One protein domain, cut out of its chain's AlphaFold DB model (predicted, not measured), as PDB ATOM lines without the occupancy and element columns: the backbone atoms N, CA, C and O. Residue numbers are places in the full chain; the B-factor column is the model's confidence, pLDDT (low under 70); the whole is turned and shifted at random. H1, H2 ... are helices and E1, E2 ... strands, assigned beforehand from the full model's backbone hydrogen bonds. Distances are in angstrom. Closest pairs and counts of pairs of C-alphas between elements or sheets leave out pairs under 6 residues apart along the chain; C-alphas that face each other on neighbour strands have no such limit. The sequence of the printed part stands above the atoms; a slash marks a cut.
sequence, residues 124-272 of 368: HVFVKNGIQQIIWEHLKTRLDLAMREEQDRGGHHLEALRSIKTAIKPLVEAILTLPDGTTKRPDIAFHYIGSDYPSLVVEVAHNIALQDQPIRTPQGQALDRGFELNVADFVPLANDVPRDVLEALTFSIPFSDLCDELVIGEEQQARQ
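This is residues 124 to 272 of the 368 residues of an uncharacterized protein of Valsa mali (UniProt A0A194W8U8). One long helix, H1, covers one side of two small antiparallel sheets, the meander E1 E2 E3, each strand the antiparallel neighbour of the one before, and the pair E4 E5. H2 folds back along H1 residues 140 to 151, H5 packs on H1 residues 125 to 134, and the short H3 and H4 touch each other, H3 grazing the sheet E1 E2 E3 with its residues 231 to 234; of the long loops, residues 206 to 212 stick out. The printed part has 149 residues with five named helices and five named strands in the order H1 H2 E1 E2 E3 E4 H3 H4 E5 H5. The class is mixed, and the whole is compact, with a radius of gyration of the C-alphas of 17.0 A and spans of 50 by 38 by 37 A.

H1, residues 124 to 152, begins at C-alpha 124 (300.938, 234.039, 241.791) and is 41.3 A long. H2 is residues 158 to 167, 14.2 A. E1 is residues 168 to 171, E2 188 to 192, 13.5 A, E3 200 to 202, and E4 227 to 230. H3, residues 231 to 234, and H4, residues 243 to 247, are short. E5 is residues 250 to 253. H5, residues 255 to 272, 25.6 A, ends at C-alpha 272 (304.593, 233.457, 228.250).

H1 is on one face of the sheet E1 E2 E3, two layers, at a height over the sheet of 9.4 A; it lies over E2 and runs along the strands, at 22 degrees to E2 on the local plane. E1 and E2 form a hairpin, with N 169 and O 191 at 2.8 A; E2 and E3 form another, with N 190 and O 200 at 2.8 A. In the pair E4 and E5, N 229 and O 251 are 2.8 A apart. The closest C-alphas of H1 and E5 are those of Arg 142 and Phe 251, 6.6 A. H1 and H2 form a helical hairpin and touch at Met 147 and Leu 158, 5.8 A between C-alphas, with a shallow tilt of 10 degrees, opposite ways. H1 and H5 touch, closest at the C-alphas of Phe 126 and Gly 265, 5.0 A, with a tilt of 37 degrees, only just steep, opposite ways. H3 only grazes the sheet E1 E2 E3 and touches H4, closest at the C-alphas of Ala 232 and Leu 246, 5.0 A. Every O i to N i+4 pair is within hydrogen-bond range in H2, H4 and H5, and 23 of 25 in H1; H3 is too short for such a pair.

The two C-alphas farthest apart, those of Gly 154 and Gln 272, are 51.8 A apart. The printed part has no cut. The links E1 to E2 and E3 to E4 are long, 16 and 24 residues; in the first, residues 176 to 177 pair with 183 to 184, antiparallel. The mean pLDDT of the printed part is 77.8, and 39 residues are under 70, among them 124 to 129 and 204 to 225.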
ATOM      1  N   HIS A 124     301.543 232.833 241.255       51.72
ATOM      2  CA  HIS A 124     300.938 234.039 241.791       51.72
ATOM      3  C   HIS A 124     299.814 234.609 240.905       51.72
ATOM      4  O   HIS A 124     298.864 235.169 241.438       51.72
ATOM      5  N   VAL A 125     299.892 234.470 239.573       52.72
ATOM      6  CA  VAL A 125     298.818 234.891 238.653       52.72
ATOM      7  C   VAL A 125     297.649 233.916 238.744       52.72
ATOM      8  O   VAL A 125     296.509 234.353 238.872       52.72
ATOM      9  N   PHE A 126     297.934 232.614 238.746       60.34
ATOM     10  CA  PHE A 126     296.926 231.571 238.915       60.34
ATOM     11  C   PHE A 126     296.166 231.716 240.247       60.34
ATOM     12  O   PHE A 126     294.937 231.769 240.268       60.34
ATOM     13  N   VAL A 127     296.883 231.854 241.361       63.84
ATOM     14  CA  VAL A 127     296.268 231.928 242.689       63.84
ATOM     15  C   VAL A 127     295.501 233.243 242.874       63.84
ATOM     16  O   VAL A 127     294.374 233.232 243.371       63.84
ATOM     17  N   LYS A 128     296.049 234.378 242.411       64.44
ATOM     18  CA  LYS A 128     295.388 235.687 242.559       64.44
ATOM     19  C   LYS A 128     294.244 235.933 241.590       64.44
ATOM     20  O   LYS A 128     293.326 236.658 241.955       64.44
ATOM     21  N   ASN A 129     294.305 235.396 240.374       68.31
ATOM     22  CA  ASN A 129     293.273 235.651 239.373       68.31
ATOM     23  C   ASN A 129     292.313 234.471 239.251       68.31
ATOM     24  O   ASN A 129     291.121 234.710 239.302       68.31
ATOM     25  N   GLY A 130     292.788 233.227 239.178       77.19
ATOM     26  CA  GLY A 130     291.933 232.045 239.015       77.19
ATOM     27  C   GLY A 130     291.178 231.686 240.295       77.19
ATOM     28  O   GLY A 130     289.969 231.893 240.395       77.19
ATOM     29  N   ILE A 131     291.892 231.213 241.327       79.31
ATOM     30  CA  ILE A 131     291.253 230.746 242.576       79.31
ATOM     31  C   ILE A 131     290.444 231.866 243.238       79.31
ATOM     32  O   ILE A 131     289.299 231.654 243.642       79.31
ATOM     33  N   GLN A 132     291.012 233.069 243.341       85.06
ATOM     34  CA  GLN A 132     290.310 234.207 243.934       85.06
ATOM     35  C   GLN A 132     289.006 234.518 243.187       85.06
ATOM     36  O   GLN A 132     287.987 234.773 243.830       85.06
ATOM     37  N   GLN A 133     289.026 234.502 241.848       85.69
ATOM     38  CA  GLN A 133     287.843 234.771 241.035       85.69
ATOM     39  C   GLN A 133     286.810 233.655 241.166       85.69
ATOM     40  O   GLN A 133     285.635 233.969 241.322       85.69
ATOM     41  N   ILE A 134     287.220 232.385 241.193       85.31
ATOM     42  CA  ILE A 134     286.302 231.263 241.432       85.31
ATOM     43  C   ILE A 134     285.595 231.418 242.774       85.31
ATOM     44  O   ILE A 134     284.364 231.346 242.823       85.31
ATOM     45  N   ILE A 135     286.355 231.637 243.855       86.12
ATOM     46  CA  ILE A 135     285.784 231.804 245.198       86.12
ATOM     47  C   ILE A 135     284.810 232.982 245.196       86.12
ATOM     48  O   ILE A 135     283.701 232.874 245.720       86.12
ATOM     49  N   TRP A 136     285.207 234.096 244.578       89.50
ATOM     50  CA  TRP A 136     284.377 235.289 244.489       89.50
ATOM     51  C   TRP A 136     283.082 235.058 243.702       89.50
ATOM     52  O   TRP A 136     282.013 235.442 244.175       89.50
ATOM     53  N   GLU A 137     283.139 234.414 242.536       90.06
ATOM     54  CA  GLU A 137     281.957 234.149 241.709       90.06
ATOM     55  C   GLU A 137     281.002 233.155 242.381       90.06
ATOM     56  O   GLU A 137     279.786 233.363 242.345       90.06
ATOM     57  N   HIS A 138     281.516 232.134 243.073       89.75
ATOM     58  CA  HIS A 138     280.684 231.209 243.848       89.75
ATOM     59  C   HIS A 138     279.998 231.911 245.025       89.75
ATOM     60  O   HIS A 138     278.783 231.787 245.200       89.75
ATOM     61  N   LEU A 139     280.747 232.713 245.789       89.31
ATOM     62  CA  LEU A 139     280.207 233.515 246.887       89.31
ATOM     63  C   LEU A 139     279.115 234.473 246.389       89.31
ATOM     64  O   LEU A 139     278.018 234.536 246.948       89.31
ATOM     65  N   LYS A 140     279.400 235.203 245.309       91.88
ATOM     66  CA  LYS A 140     278.481 236.158 244.685       91.88
ATOM     67  C   LYS A 140     277.210 235.470 244.192       91.88
ATOM     68  O   LYS A 140     276.119 235.955 244.481       91.88
ATOM     69  N   THR A 141     277.347 234.330 243.515       91.50
ATOM     70  CA  THR A 141     276.217 233.522 243.038       91.50
ATOM     71  C   THR A 141     275.356 233.049 244.202       91.50
ATOM     72  O   THR A 141     274.130 233.163 244.145       91.50
ATOM     73  N   ARG A 142     275.969 232.576 245.295       93.06
ATOM     74  CA  ARG A 142     275.212 232.132 246.469       93.06
ATOM     75  C   ARG A 142     274.467 233.282 247.141       93.06
ATOM     76  O   ARG A 142     273.299 233.109 247.484       93.06
ATOM     77  N   LEU A 143     275.099 234.447 247.283       90.25
ATOM     78  CA  LEU A 143     274.455 235.656 247.808       90.25
ATOM     79  C   LEU A 143     273.307 236.132 246.905       90.25
ATOM     80  O   LEU A 143     272.263 236.533 247.410       90.25
ATOM     81  N   ASP A 144     273.462 236.049 245.583       93.44
ATOM     82  CA  ASP A 144     272.402 236.392 244.627       93.44
ATOM     83  C   ASP A 144     271.193 235.458 244.728       93.44
ATOM     84  O   ASP A 144     270.053 235.923 244.698       93.44
ATOM     85  N   LEU A 145     271.424 234.156 244.904       92.19
ATOM     86  CA  LEU A 145     270.357 233.194 245.174       92.19
ATOM     87  C   LEU A 145     269.664 233.487 246.507       92.19
ATOM     88  O   LEU A 145     268.439 233.554 246.546       92.19
ATOM     89  N   ALA A 146     270.434 233.738 247.568       89.81
ATOM     90  CA  ALA A 146     269.895 234.064 248.885       89.81
ATOM     91  C   ALA A 146     269.011 235.321 248.852       89.81
ATOM     92  O   ALA A 146     267.936 235.331 249.439       89.81
ATOM     93  N   MET A 147     269.422 236.362 248.120       93.62
ATOM     94  CA  MET A 147     268.611 237.572 247.956       93.62
ATOM     95  C   MET A 147     267.294 237.304 247.219       93.62
ATOM     96  O   MET A 147     266.283 237.895 247.589       93.62
ATOM     97  N   ARG A 148     267.281 236.427 246.204       93.69
ATOM     98  CA  ARG A 148     266.040 236.037 245.507       93.69
ATOM     99  C   ARG A 148     265.109 235.249 246.425       93.69
ATOM    100  O   ARG A 148     263.943 235.602 246.538       93.69
ATOM    101  N   GLU A 149     265.639 234.248 247.131       91.69
ATOM    102  CA  GLU A 149     264.868 233.474 248.112       91.69
ATOM    103  C   GLU A 149     264.275 234.377 249.203       91.69
ATOM    104  O   GLU A 149     263.128 234.202 249.606       91.69
ATOM    105  N   GLU A 150     265.045 235.355 249.679       90.94
ATOM    106  CA  GLU A 150     264.585 236.297 250.696       90.94
ATOM    107  C   GLU A 150     263.529 237.260 250.147       90.94
ATOM    108  O   GLU A 150     262.568 237.582 250.845       90.94
ATOM    109  N   GLN A 151     263.659 237.686 248.887       92.62
ATOM    110  CA  GLN A 151     262.649 238.491 248.202       92.62
ATOM    111  C   GLN A 151     261.308 237.747 248.110       92.62
ATOM    112  O   GLN A 151     260.266 238.349 248.371       92.62
ATOM    113  N   ASP A 152     261.339 236.442 247.838       93.06
ATOM    114  CA  ASP A 152     260.146 235.589 247.795       93.06
ATOM    115  C   ASP A 152     259.523 235.371 249.191       93.06
ATOM    116  O   ASP A 152     258.317 235.150 249.308       93.06
ATOM    117  N   ARG A 153     260.323 235.465 250.265       88.81
ATOM    118  CA  ARG A 153     259.892 235.295 251.669       88.81
ATOM    119  C   ARG A 153     259.433 236.584 252.363       88.81
ATOM    120  O   ARG A 153     259.054 236.528 253.531       88.81
ATOM    121  N   GLY A 154     259.447 237.729 251.678       90.69
ATOM    122  CA  GLY A 154     259.000 239.018 252.233       90.69
ATOM    123  C   GLY A 154     260.116 240.021 252.549       90.69
ATOM    124  O   GLY A 154     259.826 241.129 252.991       90.69
ATOM    125  N   GLY A 155     261.377 239.683 252.268       89.00
ATOM    126  CA  GLY A 155     262.470 240.651 252.152       89.00
ATOM    127  C   GLY A 155     263.097 241.143 253.458       89.00
ATOM    128  O   GLY A 155     263.804 242.149 253.423       89.00
ATOM    129  N   HIS A 156     262.884 240.466 254.589       87.56
ATOM    130  CA  HIS A 156     263.355 240.927 255.902       87.56
ATOM    131  C   HIS A 156     264.877 241.128 255.976       87.56
ATOM    132  O   HIS A 156     265.333 242.085 256.597       87.56
ATOM    133  N   HIS A 157     265.664 240.281 255.306       87.56
ATOM    134  CA  HIS A 157     267.134 240.354 255.325       87.56
ATOM    135  C   HIS A 157     267.751 240.923 254.037       87.56
ATOM    136  O   HIS A 157     268.971 240.896 253.862       87.56
ATOM    137  N   LEU A 158     266.939 241.434 253.109       89.56
ATOM    138  CA  LEU A 158     267.392 241.738 251.749       89.56
ATOM    139  C   LEU A 158     268.417 242.884 251.694       89.56
ATOM    140  O   LEU A 158     269.401 242.803 250.956       89.56
ATOM    141  N   GLU A 159     268.226 243.934 252.494       88.00
ATOM    142  CA  GLU A 159     269.185 245.044 252.584       88.00
ATOM    143  C   GLU A 159     270.512 244.605 253.206       88.00
ATOM    144  O   GLU A 159     271.581 244.967 252.711       88.00
ATOM    145  N   ALA A 160     270.451 243.764 254.237       85.94
ATOM    146  CA  ALA A 160     271.630 243.263 254.921       85.94
ATOM    147  C   ALA A 160     272.445 242.306 254.030       85.94
ATOM    148  O   ALA A 160     273.663 242.443 253.937       85.94
ATOM    149  N   LEU A 161     271.792 241.411 253.274       87.81
ATOM    150  CA  LEU A 161     272.460 240.565 252.274       87.81
ATOM    151  C   LEU A 161     273.108 241.394 251.154       87.81
ATOM    152  O   LEU A 161     274.234 241.107 250.737       87.81
ATOM    153  N   ARG A 162     272.439 242.463 250.699       90.25
ATOM    154  CA  ARG A 162     273.002 243.403 249.719       90.25
ATOM    155  C   ARG A 162     274.231 244.124 250.277       90.25
ATOM    156  O   ARG A 162     275.214 244.272 249.555       90.25
ATOM    157  N   SER A 163     274.186 244.531 251.546       88.62
ATOM    158  CA  SER A 163     275.317 245.134 252.258       88.62
ATOM    159  C   SER A 163     276.493 244.159 252.374       88.62
ATOM    160  O   SER A 163     277.617 244.497 252.018       88.62
ATOM    161  N   ILE A 164     276.242 242.902 252.753       88.44
ATOM    162  CA  ILE A 164     277.278 241.860 252.825       88.44
ATOM    163  C   ILE A 164     277.961 241.664 251.468       88.44
ATOM    164  O   ILE A 164     279.191 241.626 251.393       88.44
ATOM    165  N   LYS A 165     277.181 241.594 250.382       89.56
ATOM    166  CA  LYS A 165     277.712 241.421 249.022       89.56
ATOM    167  C   LYS A 165     278.668 242.542 248.610       89.56
ATOM    168  O   LYS A 165     279.633 242.280 247.898       89.56
ATOM    169  N   THR A 166     278.407 243.783 249.019       89.44
ATOM    170  CA  THR A 166     279.272 244.931 248.699       89.44
ATOM    171  C   THR A 166     280.417 245.110 249.698       89.44
ATOM    172  O   THR A 166     281.443 245.705 249.350       89.44
ATOM    173  N   ALA A 167     280.257 244.590 250.917       88.56
ATOM    174  CA  ALA A 167     281.235 244.669 251.992       88.56
ATOM    175  C   ALA A 167     282.370 243.651 251.863       88.56
ATOM    176  O   ALA A 167     283.480 243.941 252.299       88.56
ATOM    177  N   ILE A 168     282.142 242.480 251.267       87.88
ATOM    178  CA  ILE A 168     283.216 241.502 251.052       87.88
ATOM    179  C   ILE A 168     284.012 241.898 249.809       87.88
ATOM    180  O   ILE A 168     283.452 242.062 248.726       87.88
ATOM    181  N   LYS A 169     285.331 242.038 249.951       87.12
ATOM    182  CA  LYS A 169     286.243 242.347 248.847       87.12
ATOM    183  C   LYS A 169     287.438 241.399 248.833       87.12
ATOM    184  O   LYS A 169     288.021 241.158 249.894       87.12
ATOM    185  N   PRO A 170     287.846 240.891 247.660       85.62
ATOM    186  CA  PRO A 170     289.144 240.251 247.535       85.62
ATOM    187  C   PRO A 170     290.253 241.286 247.762       85.62
ATOM    188  O   PRO A 170     290.173 242.419 247.280       85.62
ATOM    189  N   LEU A 171     291.284 240.902 248.508       79.75
ATOM    190  CA  LEU A 171     292.411 241.750 248.871       79.75
ATOM    191  C   LEU A 171     293.671 241.219 248.190       79.75
ATOM    192  O   LEU A 171     294.363 240.323 248.676       79.75
ATOM    193  N   VAL A 172     293.941 241.786 247.019       67.88
ATOM    194  CA  VAL A 172     295.106 241.452 246.206       67.88
ATOM    195  C   VAL A 172     296.348 242.024 246.896       67.88
ATOM    196  O   VAL A 172     296.412 243.217 247.169       67.88
ATOM    197  N   GLU A 173     297.333 241.168 247.186       66.75
ATOM    198  CA  GLU A 173     298.599 241.545 247.853       66.75
ATOM    199  C   GLU A 173     298.462 241.976 249.323       66.75
ATOM    200  O   GLU A 173     299.219 242.817 249.812       66.75
ATOM    201  N   ALA A 174     297.525 241.370 250.053       71.06
ATOM    202  CA  ALA A 174     297.392 241.601 251.485       71.06
ATOM    203  C   ALA A 174     298.731 241.412 252.221       71.06
ATOM    204  O   ALA A 174     299.388 240.379 252.095       71.06
ATOM    205  N   ILE A 175     299.116 242.405 253.021       74.94
ATOM    206  CA  ILE A 175     300.134 242.255 254.061       74.94
ATOM    207  C   ILE A 175     299.378 242.260 255.383       74.94
ATOM    208  O   ILE A 175     298.857 243.287 255.814       74.94
ATOM    209  N   LEU A 176     299.273 241.092 255.998       75.62
ATOM    210  CA  LEU A 176     298.609 240.900 257.275       75.62
ATOM    211  C   LEU A 176     299.617 241.098 258.390       75.62
ATOM    212  O   LEU A 176     300.618 240.396 258.426       75.62
ATOM    213  N   THR A 177     299.344 242.012 259.313       75.50
ATOM    214  CA  THR A 177     300.113 242.103 260.559       75.50
ATOM    215  C   THR A 177     299.349 241.343 261.636       75.50
ATOM    216  O   THR A 177     298.224 241.706 261.981       75.50
ATOM    217  N   LEU A 178     299.921 240.244 262.115       74.38
ATOM    218  CA  LEU A 178     299.347 239.412 263.164       74.38
ATOM    219  C   LEU A 178     299.489 240.089 264.543       74.38
ATOM    220  O   LEU A 178     300.296 241.008 264.699       74.38
ATOM    221  N   PRO A 179     298.718 239.661 265.564       72.00
ATOM    222  CA  PRO A 179     298.763 240.264 266.902       72.00
ATOM    223  C   PRO A 179     300.136 240.216 267.591       72.00
ATOM    224  O   PRO A 179     300.399 241.020 268.480       72.00
ATOM    225  N   ASP A 180     300.998 239.282 267.193       74.81
ATOM    226  CA  ASP A 180     302.384 239.155 267.658       74.81
ATOM    227  C   ASP A 180     303.359 240.109 266.937       74.81
ATOM    228  O   ASP A 180     304.554 240.110 267.225       74.81
ATOM    229  N   GLY A 181     302.859 240.935 266.011       76.56
ATOM    230  CA  GLY A 181     303.641 241.861 265.196       76.56
ATOM    231  C   GLY A 181     304.242 241.230 263.940       76.56
ATOM    232  O   GLY A 181     304.855 241.944 263.145       76.56
ATOM    233  N   THR A 182     304.066 239.925 263.719       73.94
ATOM    234  CA  THR A 182     304.586 239.263 262.519       73.94
ATOM    235  C   THR A 182     303.777 239.656 261.288       73.94
ATOM    236  O   THR A 182     302.550 239.755 261.327       73.94
ATOM    237  N   THR A 183     304.455 239.889 260.165       71.38
ATOM    238  CA  THR A 183     303.789 240.186 258.893       71.38
ATOM    239  C   THR A 183     303.702 238.935 258.028       71.38
ATOM    240  O   THR A 183     304.730 238.336 257.719       71.38
ATOM    241  N   LYS A 184     302.500 238.571 257.580       72.81
ATOM    242  CA  LYS A 184     302.246 237.491 256.618       72.81
ATOM    243  C   LYS A 184     301.690 238.040 255.312       72.81
ATOM    244  O   LYS A 184     300.993 239.050 255.299       72.81
ATOM    245  N   ARG A 185     301.994 237.368 254.205       74.06
ATOM    246  CA  ARG A 185     301.496 237.712 252.868       74.06
ATOM    247  C   ARG A 185     300.740 236.525 252.295       74.06
ATOM    248  O   ARG A 185     301.370 235.715 251.613       74.06
ATOM    249  N   PRO A 186     299.440 236.405 252.593       78.38
ATOM    250  CA  PRO A 186     298.679 235.282 252.102       78.38
ATOM    251  C   PRO A 186     298.575 235.286 250.586       78.38
ATOM    252  O   PRO A 186     298.681 236.321 249.920       78.38
ATOM    253  N   ASP A 187     298.330 234.096 250.062       74.56
ATOM    254  CA  ASP A 187     297.997 233.874 248.667       74.56
ATOM    255  C   ASP A 187     296.731 234.611 248.238       74.56
ATOM    256  O   ASP A 187     296.740 235.354 247.252       74.56
ATOM    257  N   ILE A 188     295.664 234.443 249.016       81.19
ATOM    258  CA  ILE A 188     294.388 235.118 248.811       81.19
ATOM    259  C   ILE A 188     293.847 235.523 250.171       81.19
ATOM    260  O   ILE A 188     293.829 234.732 251.115       81.19
ATOM    261  N   ALA A 189     293.350 236.749 250.262       86.00
ATOM    262  CA  ALA A 189     292.586 237.194 251.411       86.00
ATOM    263  C   ALA A 189     291.269 237.812 250.948       86.00
ATOM    264  O   ALA A 189     291.239 238.570 249.983       86.00
ATOM    265  N   PHE A 190     290.186 237.524 251.659       87.50
ATOM    266  CA  PHE A 190     288.930 238.253 251.541       87.50
ATOM    267  C   PHE A 190     288.733 239.081 252.793       87.50
ATOM    268  O   PHE A 190     288.895 238.598 253.915       87.50
ATOM    269  N   HIS A 191     288.372 240.338 252.593       88.31
ATOM    270  CA  HIS A 191     288.188 241.296 253.659       88.31
ATOM    271  C   HIS A 191     286.762 241.815 253.654       88.31
ATOM    272  O   HIS A 191     286.259 242.263 252.624       88.31
ATOM    273  N   TYR A 192     286.131 241.772 254.817       87.06
ATOM    274  CA  TYR A 192     284.864 242.438 255.050       87.06
ATOM    275  C   TYR A 192     285.112 243.878 255.496       87.06
ATOM    276  O   TYR A 192     285.831 244.103 256.472       87.06
ATOM    277  N   ILE A 193     284.505 244.849 254.809       84.62
ATOM    278  CA  ILE A 193     284.621 246.273 255.147       84.62
ATOM    279  C   ILE A 193     284.218 246.506 256.607       84.62
ATOM    280  O   ILE A 193     283.092 246.220 257.006       84.62
ATOM    281  N   GLY A 194     285.135 247.071 257.393       78.88
ATOM    282  CA  GLY A 194     284.921 247.363 258.814       78.88
ATOM    283  C   GLY A 194     285.405 246.269 259.771       78.88
ATOM    284  O   GLY A 194     285.274 246.433 260.979       78.88
ATOM    285  N   SER A 195     285.977 245.175 259.262       81.62
ATOM    286  CA  SER A 195     286.736 244.221 260.076       81.62
ATOM    287  C   SER A 195     288.187 244.691 260.242       81.62
ATOM    288  O   SER A 195     288.759 245.254 259.316       81.62
ATOM    289  N   ASP A 196     288.814 244.419 261.387       75.19
ATOM    290  CA  ASP A 196     290.249 244.691 261.598       75.19
ATOM    291  C   ASP A 196     291.149 243.640 260.922       75.19
ATOM    292  O   ASP A 196     292.325 243.879 260.649       75.19
ATOM    293  N   TYR A 197     290.586 242.463 260.640       76.56
ATOM    294  CA  TYR A 197     291.287 241.304 260.092       76.56
ATOM    295  C   TYR A 197     290.573 240.781 258.838       76.56
ATOM    296  O   TYR A 197     289.358 240.971 258.698       76.56
ATOM    297  N   PRO A 198     291.290 240.128 257.906       81.88
ATOM    298  CA  PRO A 198     290.655 239.419 256.799       81.88
ATOM    299  C   PRO A 198     289.723 238.334 257.342       81.88
ATOM    300  O   PRO A 198     290.012 237.704 258.357       81.88
ATOM    301  N   SER A 199     288.610 238.123 256.657       82.88
ATOM    302  CA  SER A 199     287.607 237.141 257.056       82.88
ATOM    303  C   SER A 199     287.970 235.735 256.572       82.88
ATOM    304  O   SER A 199     287.818 234.762 257.303       82.88
ATOM    305  N   LEU A 200     288.517 235.637 255.358       82.19
ATOM    306  CA  LEU A 200     289.037 234.392 254.801       82.19
ATOM    307  C   LEU A 200     290.470 234.611 254.332       82.19
ATOM    308  O   LEU A 200     290.749 235.560 253.601       82.19
ATOM    309  N   VAL A 201     291.354 233.701 254.726       81.44
ATOM    310  CA  VAL A 201     292.714 233.592 254.206       81.44
ATOM    311  C   VAL A 201     292.854 232.219 253.567       81.44
ATOM    312  O   VAL A 201     292.575 231.208 254.212       81.44
ATOM    313  N   VAL A 202     293.263 232.194 252.303       79.06
ATOM    314  CA  VAL A 202     293.578 230.969 251.569       79.06
ATOM    315  C   VAL A 202     295.072 230.972 251.307       79.06
ATOM    316  O   VAL A 202     295.596 231.946 250.772       79.06
ATOM    317  N   GLU A 203     295.725 229.880 251.690       73.81
ATOM    318  CA  GLU A 203     297.132 229.605 251.412       73.81
ATOM    319  C   GLU A 203     297.204 228.383 250.505       73.81
ATOM    320  O   GLU A 203     296.631 227.333 250.815       73.81
ATOM    321  N   VAL A 204     297.902 228.507 249.382       69.62
ATOM    322  CA  VAL A 204     298.115 227.402 248.455       69.62
ATOM    323  C   VAL A 204     299.437 226.746 248.827       69.62
ATOM    324  O   VAL A 204     300.530 227.284 248.635       69.62
ATOM    325  N   ALA A 205     299.340 225.559 249.420       62.59
ATOM    326  CA  ALA A 205     300.505 224.734 249.684       62.59
ATOM    327  C   ALA A 205     300.962 224.080 248.373       62.59
ATOM    328  O   ALA A 205     300.275 223.226 247.818       62.59
ATOM    329  N   HIS A 206     302.148 224.445 247.885       53.31
ATOM    330  CA  HIS A 206     302.790 223.753 246.766       53.31
ATOM    331  C   HIS A 206     303.455 222.464 247.259       53.31
ATOM    332  O   HIS A 206     304.679 222.377 247.331       53.31
ATOM    333  N   ASN A 207     302.660 221.460 247.641       48.09
ATOM    334  CA  ASN A 207     303.199 220.127 247.899       48.09
ATOM    335  C   ASN A 207     302.957 219.214 246.692       48.09
ATOM    336  O   ASN A 207     301.904 218.601 246.551       48.09
ATOM    337  N   ILE A 208     303.964 219.123 245.820       44.00
ATOM    338  CA  ILE A 208     303.940 218.273 244.618       44.00
ATOM    339  C   ILE A 208     303.950 216.776 244.989       44.00
ATOM    340  O   ILE A 208     303.496 215.950 244.206       44.00
ATOM    341  N   ALA A 209     304.372 216.401 246.205       44.62
ATOM    342  CA  ALA A 209     304.435 214.996 246.619       44.62
ATOM    343  C   ALA A 209     303.056 214.324 246.817       44.62
ATOM    344  O   ALA A 209     303.000 213.125 247.084       44.62
ATOM    345  N   LEU A 210     301.952 215.072 246.694       45.16
ATOM    346  CA  LEU A 210     300.584 214.585 246.907       45.16
ATOM    347  C   LEU A 210     299.697 214.629 245.657       45.16
ATOM    348  O   LEU A 210     298.496 214.424 245.800       45.16
ATOM    349  N   GLN A 211     300.240 214.847 244.451       47.19
ATOM    350  CA  GLN A 211     299.418 214.921 243.227       47.19
ATOM    351  C   GLN A 211     298.513 213.690 242.999       47.19
ATOM    352  O   GLN A 211     297.478 213.824 242.353       47.19
ATOM    353  N   ASP A 212     298.825 212.539 243.606       52.44
ATOM    354  CA  ASP A 212     298.025 211.313 243.498       52.44
ATOM    355  C   ASP A 212     297.166 210.982 244.736       52.44
ATOM    356  O   ASP A 212     296.500 209.944 244.760       52.44
ATOM    357  N   GLN A 213     297.168 211.811 245.789       49.94
ATOM    358  CA  GLN A 213     296.345 211.558 246.976       49.94
ATOM    359  C   GLN A 213     295.114 212.469 247.022       49.94
ATOM    360  O   GLN A 213     295.238 213.680 246.842       49.94
ATOM    361  N   PRO A 214     293.918 211.923 247.319       58.41
ATOM    362  CA  PRO A 214     292.738 212.749 247.525       58.41
ATOM    363  C   PRO A 214     292.992 213.708 248.690       58.41
ATOM    364  O   PRO A 214     293.537 213.299 249.717       58.41
ATOM    365  N   ILE A 215     292.584 214.971 248.538       60.97
ATOM    366  CA  ILE A 215     292.632 215.974 249.610       60.97
ATOM    367  C   ILE A 215     291.846 215.416 250.798       60.97
ATOM    368  O   ILE A 215     290.749 214.892 250.608       60.97
ATOM    369  N   ARG A 216     292.394 215.487 252.015       58.75
ATOM    370  CA  ARG A 216     291.755 214.931 253.216       58.75
ATOM    371  C   ARG A 216     291.358 216.022 254.205       58.75
ATOM    372  O   ARG A 216     292.001 217.060 254.289       58.75
ATOM    373  N   THR A 217     290.284 215.790 254.954       62.56
ATOM    374  CA  THR A 217     289.918 216.608 256.118       62.56
ATOM    375  C   THR A 217     290.954 216.430 257.239       62.56
ATOM    376  O   THR A 217     291.710 215.454 257.207       62.56
ATOM    377  N   PRO A 218     290.951 217.270 258.297       53.78
ATOM    378  CA  PRO A 218     291.787 217.042 259.485       53.78
ATOM    379  C   PRO A 218     291.577 215.665 260.139       53.78
ATOM    380  O   PRO A 218     292.422 215.186 260.887       53.78
ATOM    381  N   GLN A 219     290.442 215.013 259.864       65.69
ATOM    382  CA  GLN A 219     290.103 213.665 260.320       65.69
ATOM    383  C   GLN A 219     290.553 212.564 259.338       65.69
ATOM    384  O   GLN A 219     290.213 211.397 259.524       65.69
ATOM    385  N   GLY A 220     291.288 212.911 258.278       64.44
ATOM    386  CA  GLY A 220     291.817 211.975 257.286       64.44
ATOM    387  C   GLY A 220     290.802 211.490 256.244       64.44
ATOM    388  O   GLY A 220     291.116 210.580 255.474       64.44
ATOM    389  N   GLN A 221     289.594 212.058 256.191       67.81
ATOM    390  CA  GLN A 221     288.564 211.652 255.228       67.81
ATOM    391  C   GLN A 221     288.795 212.328 253.881       67.81
ATOM    392  O   GLN A 221     289.026 213.529 253.851       67.81
ATOM    393  N   ALA A 222     288.711 211.581 252.778       63.44
ATOM    394  CA  ALA A 222     288.806 212.162 251.441       63.44
ATOM    395  C   ALA A 222     287.682 213.192 251.221       63.44
ATOM    396  O   ALA A 222     286.503 212.884 251.407       63.44
ATOM    397  N   LEU A 223     288.047 214.409 250.825       67.38
ATOM    398  CA  LEU A 223     287.118 215.404 250.317       67.38
ATOM    399  C   LEU A 223     286.763 215.023 248.877       67.38
ATOM    400  O   LEU A 223     287.484 215.336 247.938       67.38
ATOM    401  N   ASP A 224     285.632 214.350 248.706       67.50
ATOM    402  CA  ASP A 224     285.108 213.983 247.381       67.50
ATOM    403  C   ASP A 224     284.291 215.114 246.722       67.50
ATOM    404  O   ASP A 224     283.890 215.000 245.567       67.50
ATOM    405  N   ARG A 225     283.971 216.191 247.458       67.50
ATOM    406  CA  ARG A 225     282.888 217.132 247.091       67.50
ATOM    407  C   ARG A 225     283.308 218.584 246.875       67.50
ATOM    408  O   ARG A 225     282.436 219.432 246.686       67.50
ATOM    409  N   GLY A 226     284.609 218.860 246.850       77.50
ATOM    410  CA  GLY A 226     285.134 220.214 246.704       77.50
ATOM    411  C   GLY A 226     285.337 220.937 248.033       77.50
ATOM    412  O   GLY A 226     285.327 220.337 249.109       77.50
ATOM    413  N   PHE A 227     285.572 222.238 247.935       81.12
ATOM    414  CA  PHE A 227     285.866 223.128 249.043       81.12
ATOM    415  C   PHE A 227     284.582 223.814 249.522       81.12
ATOM    416  O   PHE A 227     284.070 224.722 248.866       81.12
ATOM    417  N   GLU A 228     284.047 223.354 250.653       86.12
ATOM    418  CA  GLU A 228     282.842 223.923 251.258       86.12
ATOM    419  C   GLU A 228     283.175 225.173 252.080       86.12
ATOM    420  O   GLU A 228     283.949 225.136 253.038       86.12
ATOM    421  N   LEU A 229     282.545 226.282 251.710       87.19
ATOM    422  CA  LEU A 229     282.661 227.570 252.370       87.19
ATOM    423  C   LEU A 229     281.296 228.059 252.834       87.19
ATOM    424  O   LEU A 229     280.248 227.707 252.286       87.19
ATOM    425  N   ASN A 230     281.320 228.906 253.855       89.94
ATOM    426  CA  ASN A 230     280.127 229.489 254.429       89.94
ATOM    427  C   ASN A 230     280.181 231.014 254.347       89.94
ATOM    428  O   ASN A 230     281.216 231.596 254.657       89.94
ATOM    429  N   VAL A 231     279.078 231.685 253.999       88.38
ATOM    430  CA  VAL A 231     279.025 233.160 254.029       88.38
ATOM    431  C   VAL A 231     279.360 233.701 255.427       88.38
ATOM    432  O   VAL A 231     280.033 234.726 255.532       88.38
ATOM    433  N   ALA A 232     278.990 232.999 256.502       89.44
ATOM    434  CA  ALA A 232     279.351 233.362 257.874       89.44
ATOM    435  C   ALA A 232     280.869 233.399 258.131       89.44
ATOM    436  O   ALA A 232     281.303 234.083 259.057       89.44
ATOM    437  N   ASP A 233     281.683 232.701 257.331       85.25
ATOM    438  CA  ASP A 233     283.147 232.778 257.427       85.25
ATOM    439  C   ASP A 233     283.677 234.126 256.910       85.25
ATOM    440  O   ASP A 233     284.756 234.562 257.298       85.25
ATOM    441  N   PHE A 234     282.905 234.827 256.075       85.94
ATOM    442  CA  PHE A 234     283.292 236.117 255.512       85.94
ATOM    443  C   PHE A 234     282.802 237.311 256.330       85.94
ATOM    444  O   PHE A 234     283.289 238.422 256.134       85.94
ATOM    445  N   VAL A 235     281.832 237.113 257.219       86.12
ATOM    446  CA  VAL A 235     281.057 238.196 257.829       86.12
ATOM    447  C   VAL A 235     281.345 238.270 259.335       86.12
ATOM    448  O   VAL A 235     281.228 237.261 260.033       86.12
ATOM    449  N   PRO A 236     281.716 239.442 259.883       84.19
ATOM    450  CA  PRO A 236     281.952 239.579 261.313       84.19
ATOM    451  C   PRO A 236     280.656 239.380 262.108       84.19
ATOM    452  O   PRO A 236     279.564 239.702 261.642       84.19
ATOM    453  N   LEU A 237     280.805 238.911 263.352       78.94
ATOM    454  CA  LEU A 237     279.714 238.573 264.282       78.94
ATOM    455  C   LEU A 237     278.720 239.712 264.571       78.94
ATOM    456  O   LEU A 237     277.636 239.441 265.067       78.94
ATOM    457  N   ALA A 238     279.094 240.964 264.311       72.38
ATOM    458  CA  ALA A 238     278.310 242.151 264.647       72.38
ATOM    459  C   ALA A 238     277.318 242.582 263.545       72.38
ATOM    460  O   ALA A 238     276.913 243.737 263.526       72.38
ATOM    461  N   ASN A 239     276.974 241.698 262.606       78.06
ATOM    462  CA  ASN A 239     276.040 242.018 261.526       78.06
ATOM    463  C   ASN A 239     274.575 241.810 261.925       78.06
ATOM    464  O   ASN A 239     274.264 240.938 262.730       78.06
ATOM    465  N   ASP A 240     273.684 242.569 261.282       84.00
ATOM    466  CA  ASP A 240     272.231 242.522 261.512       84.00
ATOM    467  C   ASP A 240     271.569 241.228 261.003       84.00
ATOM    468  O   ASP A 240     270.403 240.967 261.292       84.00
ATOM    469  N   VAL A 241     272.297 240.402 260.241       83.94
ATOM    470  CA  VAL A 241     271.810 239.090 259.800       83.94
ATOM    471  C   VAL A 241     272.101 238.052 260.882       83.94
ATOM    472  O   VAL A 241     273.268 237.891 261.258       83.94
ATOM    473  N   PRO A 242     271.086 237.297 261.341       90.00
ATOM    474  CA  PRO A 242     271.295 236.190 262.260       90.00
ATOM    475  C   PRO A 242     272.344 235.204 261.732       90.00
ATOM    476  O   PRO A 242     272.392 234.873 260.543       90.00
ATOM    477  N   ARG A 243     273.230 234.744 262.617       87.50
ATOM    478  CA  ARG A 243     274.368 233.910 262.218       87.50
ATOM    479  C   ARG A 243     273.937 232.565 261.636       87.50
ATOM    480  O   ARG A 243     274.590 232.089 260.721       87.50
ATOM    481  N   ASP A 244     272.847 231.990 262.123       89.94
ATOM    482  CA  ASP A 244     272.226 230.773 261.598       89.94
ATOM    483  C   ASP A 244     271.743 230.941 260.150       89.94
ATOM    484  O   ASP A 244     271.930 230.041 259.333       89.94
ATOM    485  N   VAL A 245     271.211 232.118 259.799       87.81
ATOM    486  CA  VAL A 245     270.846 232.447 258.413       87.81
ATOM    487  C   VAL A 245     272.093 232.466 257.534       87.81
ATOM    488  O   VAL A 245     272.090 231.854 256.469       87.81
ATOM    489  N   LEU A 246     273.178 233.107 257.982       89.00
ATOM    490  CA  LEU A 246     274.447 233.111 257.245       89.00
ATOM    491  C   LEU A 246     275.064 231.712 257.159       89.00
ATOM    492  O   LEU A 246     275.556 231.341 256.099       89.00
ATOM    493  N   GLU A 247     274.988 230.924 258.232       89.69
ATOM    494  CA  GLU A 247     275.490 229.551 258.290       89.69
ATOM    495  C   GLU A 247     274.706 228.595 257.375       89.69
ATOM    496  O   GLU A 247     275.274 227.624 256.875       89.69
ATOM    497  N   ALA A 248     273.447 228.893 257.060       89.62
ATOM    498  CA  ALA A 248     272.684 228.176 256.037       89.62
ATOM    499  C   ALA A 248     273.098 228.547 254.594       89.62
ATOM    500  O   ALA A 248     272.746 227.850 253.634       89.62
ATOM    501  N   LEU A 249     273.856 229.631 254.404       90.38
ATOM    502  CA  LEU A 249     274.390 230.041 253.104       90.38
ATOM    503  C   LEU A 249     275.753 229.390 252.855       90.38
ATOM    504  O   LEU A 249     276.788 230.051 252.768       90.38
ATOM    505  N   THR A 250     275.746 228.070 252.714       90.31
ATOM    506  CA  THR A 250     276.912 227.318 252.253       90.31
ATOM    507  C   THR A 250     277.003 227.321 250.733       90.31
ATOM    508  O   THR A 250     276.000 227.415 250.018       90.31
ATOM    509  N   PHE A 251     278.230 227.219 250.235       86.88
ATOM    510  CA  PHE A 251     278.526 226.930 248.842       86.88
ATOM    511  C   PHE A 251     279.735 226.000 248.776       86.88
ATOM    512  O   PHE A 251     280.640 226.093 249.601       86.88
ATOM    513  N   SER A 252     279.733 225.089 247.806       87.12
ATOM    514  CA  SER A 252     280.892 224.248 247.516       87.12
ATOM    515  C   SER A 252     281.536 224.721 246.228       87.12
ATOM    516  O   SER A 252     280.831 225.031 245.267       87.12
ATOM    517  N   ILE A 253     282.860 224.769 246.227       84.06
ATOM    518  CA  ILE A 253     283.666 224.967 245.031       84.06
ATOM    519  C   ILE A 253     284.199 223.597 244.617       84.06
ATOM    520  O   ILE A 253     285.044 223.044 245.328       84.06
ATOM    521  N   PRO A 254     283.730 223.019 243.502       84.31
ATOM    522  CA  PRO A 254     284.251 221.752 243.012       84.31
ATOM    523  C   PRO A 254     285.769 221.816 242.814       84.31
ATOM    524  O   PRO A 254     286.301 222.802 242.307       84.31
ATOM    525  N   PHE A 255     286.486 220.746 243.173       78.00
ATOM    526  CA  PHE A 255     287.923 220.690 242.884       78.00
ATOM    527  C   PHE A 255     288.209 220.686 241.385       78.00
ATOM    528  O   PHE A 255     289.262 221.171 240.996       78.00
ATOM    529  N   SER A 256     287.279 220.202 240.553       77.06
ATOM    530  CA  SER A 256     287.374 220.323 239.095       77.06
ATOM    531  C   SER A 256     287.575 221.769 238.668       77.06
ATOM    532  O   SER A 256     288.490 222.042 237.911       77.06
ATOM    533  N   ASP A 257     286.801 222.698 239.224       78.06
ATOM    534  CA  ASP A 257     286.844 224.105 238.831       78.06
ATOM    535  C   ASP A 257     288.188 224.728 239.237       78.06
ATOM    536  O   ASP A 257     288.802 225.473 238.477       78.06
ATOM    537  N   LEU A 258     288.693 224.364 240.423       75.56
ATOM    538  CA  LEU A 258     290.020 224.778 240.885       75.56
ATOM    539  C   LEU A 258     291.144 224.181 240.020       75.56
ATOM    540  O   LEU A 258     292.122 224.871 239.735       75.56
ATOM    541  N   CYS A 259     291.005 222.924 239.596       70.62
ATOM    542  CA  CYS A 259     291.948 222.239 238.711       70.62
ATOM    543  C   CYS A 259     291.917 222.782 237.279       70.62
ATOM    544  O   CYS A 259     292.967 222.903 236.658       70.62
ATOM    545  N   ASP A 260     290.752 223.144 236.752       73.69
ATOM    546  CA  ASP A 260     290.629 223.702 235.408       73.69
ATOM    547  C   ASP A 260     291.329 225.063 235.332       73.69
ATOM    548  O   ASP A 260     292.106 225.313 234.410       73.69
ATOM    549  N   GLU A 261     291.160 225.917 236.347       74.31
ATOM    550  CA  GLU A 261     291.930 227.161 236.435       74.31
ATOM    551  C   GLU A 261     293.428 226.906 236.633       74.31
ATOM    552  O   GLU A 261     294.237 227.677 236.112       74.31
ATOM    553  N   LEU A 262     293.819 225.836 237.347       66.75
ATOM    554  CA  LEU A 262     295.232 225.441 237.469       66.75
ATOM    555  C   LEU A 262     295.811 225.167 236.085       66.75
ATOM    556  O   LEU A 262     296.821 225.762 235.714       66.75
ATOM    557  N   VAL A 263     295.125 224.338 235.298       66.06
ATOM    558  CA  VAL A 263     295.531 223.984 233.934       66.06
ATOM    559  C   VAL A 263     295.582 225.225 233.040       66.06
ATOM    560  O   VAL A 263     296.562 225.427 232.326       66.06
ATOM    561  N   ILE A 264     294.580 226.108 233.101       71.50
ATOM    562  CA  ILE A 264     294.574 227.363 232.330       71.50
ATOM    563  C   ILE A 264     295.759 228.253 232.730       71.50
ATOM    564  O   ILE A 264     296.423 228.829 231.861       71.50
ATOM    565  N   GLY A 265     296.045 228.364 234.028       66.56
ATOM    566  CA  GLY A 265     297.192 229.101 234.552       66.56
ATOM    567  C   GLY A 265     298.524 228.546 234.040       66.56
ATOM    568  O   GLY A 265     299.369 229.311 233.565       66.56
ATOM    569  N   GLU A 266     298.683 227.221 234.062       63.50
ATOM    570  CA  GLU A 266     299.854 226.511 233.534       63.50
ATOM    571  C   GLU A 266     300.009 226.701 232.014       63.50
ATOM    572  O   GLU A 266     301.106 226.987 231.520       63.50
ATOM    573  N   GLU A 267     298.919 226.624 231.247       67.31
ATOM    574  CA  GLU A 267     298.944 226.861 229.802       67.31
ATOM    575  C   GLU A 267     299.338 228.302 229.458       67.31
ATOM    576  O   GLU A 267     300.131 228.542 228.537       67.31
ATOM    577  N   GLN A 268     298.796 229.286 230.178       65.25
ATOM    578  CA  GLN A 268     299.167 230.690 229.997       65.25
ATOM    579  C   GLN A 268     300.650 230.911 230.312       65.25
ATOM    580  O   GLN A 268     301.328 231.647 229.587       65.25
ATOM    581  N   GLN A 269     301.176 230.228 231.329       64.69
ATOM    582  CA  GLN A 269     302.597 230.237 231.661       64.69
ATOM    583  C   GLN A 269     303.455 229.651 230.533       64.69
ATOM    584  O   GLN A 269     304.437 230.282 230.128       64.69
ATOM    585  N   ALA A 270     303.078 228.498 229.973       63.84
ATOM    586  CA  ALA A 270     303.805 227.883 228.860       63.84
ATOM    587  C   ALA A 270     303.899 228.822 227.639       63.84
ATOM    588  O   ALA A 270     304.930 228.883 226.959       63.84
ATOM    589  N   ARG A 271     302.855 229.626 227.393       71.50
ATOM    590  CA  ARG A 271     302.829 230.635 226.316       71.50
ATOM    591  C   ARG A 271     303.716 231.849 226.615       71.50
ATOM    592  O   ARG A 271     304.376 232.368 225.716       71.50
ATOM    593  N   GLN A 272     303.768 232.306 227.866       64.19
ATOM    594  CA  GLN A 272     304.593 233.457 228.250       64.19
ATOM    595  C   GLN A 272     306.088 233.118 228.290       64.19
ATOM    596  O   GLN A 272     306.897 233.903 227.799       64.19
TER     597      GLN A 272